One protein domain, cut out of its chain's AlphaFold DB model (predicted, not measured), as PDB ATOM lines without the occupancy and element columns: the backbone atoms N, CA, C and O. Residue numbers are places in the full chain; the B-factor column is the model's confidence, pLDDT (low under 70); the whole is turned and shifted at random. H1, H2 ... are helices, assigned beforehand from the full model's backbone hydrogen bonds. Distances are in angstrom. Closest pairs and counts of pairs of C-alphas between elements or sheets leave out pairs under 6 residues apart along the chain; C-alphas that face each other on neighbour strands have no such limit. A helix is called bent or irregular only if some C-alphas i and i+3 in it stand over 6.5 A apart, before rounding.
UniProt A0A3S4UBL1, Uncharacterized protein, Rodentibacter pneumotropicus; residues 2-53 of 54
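What this domain is: This is residues 2 to 53 of the 54 residues of an uncharacterized protein of Rodentibacter pneumotropicus (UniProt A0A3S4UBL1). Two helices, H1 and then the longer H2, form the arms of an open V, with the link of residues 17 to 24 between them, and residues 45 to 53 fold back beside H2. The printed part has 52 residues with two named helices and no named strand, in the class all helix. It is extended, with a radius of gyration of the C-alphas of 16.3 A and spans of 48 by 23 by 10 A.

Where its parts are: H1, residues 2 to 16, runs 20.9 A from C-alpha 2 at (137.141, 131.319, 188.817). H2, residues 25 to 44, runs 28.9 A to C-alpha 44 at (162.175, 160.138, 196.857). H2 is neither bent nor irregular, but only just: C-alphas 28 and 31 are 6.4 A apart.

How they stand to each other: H1 and H2 are apart, with no C-alpha of the one within 8 A of the other. Residues 24 to 29, of which 25 to 29 belong to H2, stand free. Every O i to N i+4 pair is within hydrogen-bond range in H1, and 14 of 16 in H2.

The domain as a whole: The C-alphas of Ile 16 and Gly 45, the two farthest apart, are 48.6 A apart. The printed part has no cut, and the link from H1 to H2 is short. No printed residue is under 70 in pLDDT.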
ATOM      1  N   GLN A   2     136.335 132.553 188.754       94.62
ATOM      2  CA  GLN A   2     137.141 131.319 188.817       94.62
ATOM      3  C   GLN A   2     138.303 131.369 189.829       94.62
ATOM      4  O   GLN A   2     138.530 130.391 190.524       94.62
ATOM      5  N   SER A   3     138.995 132.509 189.964       92.44
ATOM      6  CA  SER A   3     140.093 132.663 190.938       92.44
ATOM      7  C   SER A   3     139.656 132.384 192.380       92.44
ATOM      8  O   SER A   3     140.312 131.617 193.070       92.44
ATOM      9  N   PHE A   4     138.521 132.947 192.809       93.75
ATOM     10  CA  PHE A   4     137.989 132.736 194.159       93.75
ATOM     11  C   PHE A   4     137.547 131.283 194.376       93.75
ATOM     12  O   PHE A   4     137.798 130.706 195.428       93.75
ATOM     13  N   ALA A   5     136.926 130.664 193.364       96.62
ATOM     14  CA  ALA A   5     136.550 129.252 193.428       96.62
ATOM     15  C   ALA A   5     137.782 128.336 193.544       96.62
ATOM     16  O   ALA A   5     137.765 127.371 194.310       96.62
ATOM     17  N   ASN A   6     138.862 128.657 192.826       96.00
ATOM     18  CA  ASN A   6     140.121 127.920 192.896       96.00
ATOM     19  C   ASN A   6     140.791 128.082 194.262       96.00
ATOM     20  O   ASN A   6     141.219 127.090 194.834       96.00
ATOM     21  N   GLU A   7     140.843 129.301 194.801       95.06
ATOM     22  CA  GLU A   7     141.419 129.580 196.120       95.06
ATOM     23  C   GLU A   7     140.727 128.768 197.219       95.06
ATOM     24  O   GLU A   7     141.391 128.064 197.981       95.06
ATOM     25  N   ILE A   8     139.389 128.779 197.234       96.12
ATOM     26  CA  ILE A   8     138.599 127.984 198.181       96.12
ATOM     27  C   ILE A   8     138.869 126.488 197.984       96.12
ATOM     28  O   ILE A   8     139.114 125.779 198.959       96.12
ATOM     29  N   SER A   9     138.871 126.001 196.739       96.69
ATOM     30  CA  SER A   9     139.125 124.584 196.444       96.69
ATOM     31  C   SER A   9     140.516 124.142 196.909       96.69
ATOM     32  O   SER A   9     140.644 123.103 197.553       96.69
ATOM     33  N   CYS A  10     141.554 124.942 196.646       97.19
ATOM     34  CA  CYS A  10     142.923 124.674 197.082       97.19
ATOM     35  C   CYS A  10     143.070 124.706 198.608       97.19
ATOM     36  O   CYS A  10     143.820 123.905 199.162       97.19
ATOM     37  N   PHE A  11     142.364 125.610 199.292       96.50
ATOM     38  CA  PHE A  11     142.380 125.680 200.752       96.50
ATOM     39  C   PHE A  11     141.709 124.457 201.392       96.50
ATOM     40  O   PHE A  11     142.272 123.851 202.299       96.50
ATOM     41  N   ILE A  12     140.544 124.048 200.881       97.62
ATOM     42  CA  ILE A  12     139.848 122.837 201.343       97.62
ATOM     43  C   ILE A  12     140.727 121.598 201.134       97.62
ATOM     44  O   ILE A  12     140.870 120.775 202.035       97.62
ATOM     45  N   ASP A  13     141.352 121.482 199.966       98.06
ATOM     46  CA  ASP A  13     142.252 120.379 199.634       98.06
ATOM     47  C   ASP A  13     143.497 120.333 200.540       98.06
ATOM     48  O   ASP A  13     143.963 119.250 200.898       98.06
ATOM     49  N   ALA A  14     144.013 121.491 200.969       98.12
ATOM     50  CA  ALA A  14     145.095 121.563 201.949       98.12
ATOM     51  C   ALA A  14     144.685 120.980 203.313       98.12
ATOM     52  O   ALA A  14     145.450 120.225 203.908       98.12
ATOM     53  N   ILE A  15     143.455 121.263 203.758       97.94
ATOM     54  CA  ILE A  15     142.896 120.731 205.010       97.94
ATOM     55  C   ILE A  15     142.684 119.217 204.918       97.94
ATOM     56  O   ILE A  15     143.110 118.487 205.807       97.94
ATOM     57  N   ILE A  16     142.025 118.738 203.855       98.62
ATOM     58  CA  ILE A  16     141.676 117.314 203.695       98.62
ATOM     59  C   ILE A  16     142.926 116.428 203.685       98.62
ATOM     60  O   ILE A  16     142.901 115.329 204.235       98.62
ATOM     61  N   ASN A  17     144.003 116.899 203.057       98.31
ATOM     62  CA  ASN A  17     145.220 116.117 202.855       98.31
ATOM     63  C   ASN A  17     146.351 116.460 203.833       98.31
ATOM     64  O   ASN A  17     147.472 116.011 203.604       98.31
ATOM     65  N   ASP A  18     146.084 117.267 204.865       97.75
ATOM     66  CA  ASP A  18     147.082 117.731 205.841       97.75
ATOM     67  C   ASP A  18     148.387 118.218 205.177       97.75
ATOM     68  O   ASP A  18     149.499 117.795 205.499       97.75
ATOM     69  N   LYS A  19     148.243 119.082 204.167       97.19
ATOM     70  CA  LYS A  19     149.373 119.646 203.420       97.19
ATOM     71  C   LYS A  19     149.428 121.165 203.568       97.19
ATOM     72  O   LYS A  19     148.405 121.796 203.835       97.19
ATOM     73  N   PRO A  20     150.599 121.787 203.342       96.75
ATOM     74  CA  PRO A  20     150.706 123.239 203.350       96.75
ATOM     75  C   PRO A  20     149.733 123.894 202.363       96.75
ATOM     76  O   PRO A  20     149.491 123.384 201.265       96.75
ATOM     77  N   THR A  21     149.206 125.056 202.742       96.62
ATOM     78  CA  THR A  21     148.425 125.906 201.840       96.62
ATOM     79  C   THR A  21     149.312 126.460 200.725       96.62
ATOM     80  O   THR A  21     150.509 126.674 200.910       96.62
ATOM     81  N   LEU A  22     148.714 126.719 199.555       94.81
ATOM     82  CA  LEU A  22     149.436 127.256 198.393       94.81
ATOM     83  C   LEU A  22     150.029 128.651 198.656       94.81
ATOM     84  O   LEU A  22     151.057 128.997 198.084       94.81
ATOM     85  N   VAL A  23     149.369 129.427 199.516       94.31
ATOM     86  CA  VAL A  23     149.814 130.738 199.993       94.31
ATOM     87  C   VAL A  23     149.827 130.756 201.517       94.31
ATOM     88  O   VAL A  23     149.034 130.063 202.161       94.31
ATOM     89  N   ASN A  24     150.722 131.539 202.102       94.12
ATOM     90  CA  ASN A  24     150.878 131.705 203.542       94.12
ATOM     91  C   ASN A  24     150.995 133.193 203.929       94.12
ATOM     92  O   ASN A  24     150.830 134.095 203.108       94.12
ATOM     93  N   GLY A  25     151.270 133.467 205.208       94.81
ATOM     94  CA  GLY A  25     151.372 134.839 205.713       94.81
ATOM     95  C   GLY A  25     152.452 135.687 205.030       94.81
ATOM     96  O   GLY A  25     152.264 136.892 204.882       94.81
ATOM     97  N   ASN A  26     153.551 135.081 204.563       96.12
ATOM     98  CA  ASN A  26     154.578 135.807 203.819       96.12
ATOM     99  C   ASN A  26     154.038 136.301 202.471       96.12
ATOM    100  O   ASN A  26     154.281 137.451 202.116       96.12
ATOM    101  N   ASP A  27     153.247 135.491 201.764       96.31
ATOM    102  CA  ASP A  27     152.620 135.903 200.499       96.31
ATOM    103  C   ASP A  27     151.644 137.073 200.699       96.31
ATOM    104  O   ASP A  27     151.529 137.936 199.833       96.31
ATOM    105  N   GLY A  28     150.995 137.155 201.868       95.12
ATOM    106  CA  GLY A  28     150.186 138.312 202.266       95.12
ATOM    107  C   GLY A  28     151.005 139.549 202.665       95.12
ATOM    108  O   GLY A  28     150.559 140.677 202.456       95.12
ATOM    109  N   LEU A  29     152.213 139.361 203.205       96.56
ATOM    110  CA  LEU A  29     153.115 140.442 203.619       96.56
ATOM    111  C   LEU A  29     153.808 141.116 202.426       96.56
ATOM    112  O   LEU A  29     153.936 142.343 202.410       96.56
ATOM    113  N   GLN A  30     154.244 140.347 201.423       97.81
ATOM    114  CA  GLN A  30     155.007 140.880 200.285       97.81
ATOM    115  C   GLN A  30     154.298 142.046 199.558       97.81
ATOM    116  O   GLN A  30     154.950 143.066 199.334       97.81
ATOM    117  N   PRO A  31     152.982 141.996 199.255       97.88
ATOM    118  CA  PRO A  31     152.264 143.124 198.658       97.88
ATOM    119  C   PRO A  31     152.320 144.407 199.494       97.88
ATOM    120  O   PRO A  31     152.429 145.497 198.935       97.88
ATOM    121  N   VAL A  32     152.289 144.291 200.826       97.88
ATOM    122  CA  VAL A  32     152.383 145.441 201.740       97.88
ATOM    123  C   VAL A  32     153.781 146.053 201.680       97.88
ATOM    124  O   VAL A  32     153.917 147.266 201.525       97.88
ATOM    125  N   VAL A  33     154.823 145.221 201.729       98.12
ATOM    126  CA  VAL A  33     156.224 145.660 201.611       98.12
ATOM    127  C   VAL A  33     156.467 146.348 200.263       98.12
ATOM    128  O   VAL A  33     157.068 147.422 200.215       98.12
ATOM    129  N   ILE A  34     155.944 145.778 199.173       98.50
ATOM    130  CA  ILE A  34     156.025 146.359 197.825       98.50
ATOM    131  C   ILE A  34     155.314 147.716 197.776       98.50
ATOM    132  O   ILE A  34     155.875 148.675 197.245       98.50
ATOM    133  N   ALA A  35     154.115 147.832 198.353       98.50
ATOM    134  CA  ALA A  35     153.375 149.092 198.389       98.50
ATOM    135  C   ALA A  35     154.133 150.186 199.162       98.50
ATOM    136  O   ALA A  35     154.204 151.328 198.705       98.50
ATOM    137  N   LEU A  36     154.752 149.840 200.296       98.50
ATOM    138  CA  LEU A  36     155.582 150.765 201.071       98.50
ATOM    139  C   LEU A  36     156.828 151.212 200.293       98.50
ATOM    140  O   LEU A  36     157.131 152.407 200.263       98.50
ATOM    141  N   ALA A  37     157.516 150.285 199.617       98.62
ATOM    142  CA  ALA A  37     158.661 150.604 198.766       98.62
ATOM    143  C   ALA A  37     158.264 151.512 197.590       98.62
ATOM    144  O   ALA A  37     158.953 152.490 197.311       98.62
ATOM    145  N   ALA A  38     157.133 151.233 196.935       98.69
ATOM    146  CA  ALA A  38     156.615 152.041 195.833       98.69
ATOM    147  C   ALA A  38     156.243 153.456 196.290       98.69
ATOM    148  O   ALA A  38     156.604 154.433 195.634       98.69
ATOM    149  N   LYS A  39     155.588 153.581 197.450       98.69
ATOM    150  CA  LYS A  39     155.254 154.875 198.053       98.69
ATOM    151  C   LYS A  39     156.517 155.685 198.357       98.69
ATOM    152  O   LYS A  39     156.606 156.845 197.974       98.69
ATOM    153  N   ARG A  40     157.529 155.060 198.967       98.50
ATOM    154  CA  ARG A  40     158.829 155.699 199.225       98.50
ATOM    155  C   ARG A  40     159.567 156.069 197.934       98.50
ATOM    156  O   ARG A  40     160.187 157.122 197.868       98.50
ATOM    157  N   SER A  41     159.475 155.231 196.904       98.81
ATOM    158  CA  SER A  41     160.067 155.490 195.588       98.81
ATOM    159  C   SER A  41     159.455 156.714 194.910       98.81
ATOM    160  O   SER A  41     160.193 157.527 194.355       98.81
ATOM    161  N   LEU A  42     158.130 156.875 195.001       98.69
ATOM    162  CA  LEU A  42     157.427 158.060 194.516       98.69
ATOM    163  C   LEU A  42     157.882 159.326 195.255       98.69
ATOM    164  O   LEU A  42     158.189 160.323 194.607       98.69
ATOM    165  N   ASP A  43     157.959 159.265 196.586       98.62
ATOM    166  CA  ASP A  43     158.349 160.401 197.430       98.62
ATOM    167  C   ASP A  43     159.814 160.832 197.193       98.62
ATOM    168  O   ASP A  43     160.117 162.023 197.160       98.62
ATOM    169  N   GLU A  44     160.735 159.874 197.023       98.31
ATOM    170  CA  GLU A  44     162.175 160.138 196.857       98.31
ATOM    171  C   GLU A  44     162.611 160.307 195.391       98.31
ATOM    172  O   GLU A  44     163.761 160.663 195.126       98.31
ATOM    173  N   GLY A  45     161.736 160.017 194.424       98.50
ATOM    174  CA  GLY A  45     162.053 160.102 192.996       98.50
ATOM    175  C   GLY A  45     163.156 159.137 192.536       98.50
ATOM    176  O   GLY A  45     163.818 159.392 191.529       98.50
ATOM    177  N   ARG A  46     163.377 158.031 193.260       98.56
ATOM    178  CA  ARG A  46     164.374 156.997 192.929       98.56
ATOM    179  C   ARG A  46     163.821 155.589 193.149       98.56
ATOM    180  O   ARG A  46     162.915 155.416 193.964       98.56
ATOM    181  N   PRO A  47     164.388 154.554 192.510       98.31
ATOM    182  CA  PRO A  47     164.104 153.171 192.881       98.31
ATOM    183  C   PRO A  47     164.463 152.889 194.350       98.31
ATOM    184  O   PRO A  47     165.512 153.322 194.839       98.31
ATOM    185  N   VAL A  48     163.603 152.129 195.030       98.56
ATOM    186  CA  VAL A  48     163.783 151.666 196.416       98.56
ATOM    187  C   VAL A  48     163.800 150.140 196.417       98.56
ATOM    188  O   VAL A  48     162.900 149.506 195.863       98.56
ATOM    189  N   LYS A  49     164.831 149.535 197.012       97.81
ATOM    190  CA  LYS A  49     164.924 148.078 197.168       97.81
ATOM    191  C   LYS A  49     164.005 147.610 198.295       97.81
ATOM    192  O   LYS A  49     163.868 148.287 199.308       97.81
ATOM    193  N   LEU A  50     163.447 146.404 198.174       97.06
ATOM    194  CA  LEU A  50     162.610 145.826 199.237       97.06
ATOM    195  C   LEU A  50     163.377 145.641 200.558       97.06
ATOM    196  O   LEU A  50     162.802 145.836 201.620       97.06
ATOM    197  N   SER A  51     164.689 145.379 200.498       97.00
ATOM    198  CA  SER A  51     165.581 145.315 201.670       97.00
ATOM    199  C   SER A  51     165.782 146.655 202.396       97.00
ATOM    200  O   SER A  51     166.554 146.727 203.340       97.00
ATOM    201  N   GLU A  52     165.196 147.753 201.905       97.50
ATOM    202  CA  GLU A  52     165.149 149.039 202.617       97.50
ATOM    203  C   GLU A  52     163.868 149.184 203.467       97.50
ATOM    204  O   GLU A  52     163.719 150.192 204.160       97.50
ATOM    205  N   ILE A  53     162.932 148.229 203.378       96.38
ATOM    206  CA  ILE A  53     161.652 148.206 204.111       96.38
ATOM    207  C   ILE A  53     161.631 147.116 205.198       96.38
ATOM    208  O   ILE A  53     160.987 147.315 206.228       96.38
TER     209      ILE A  53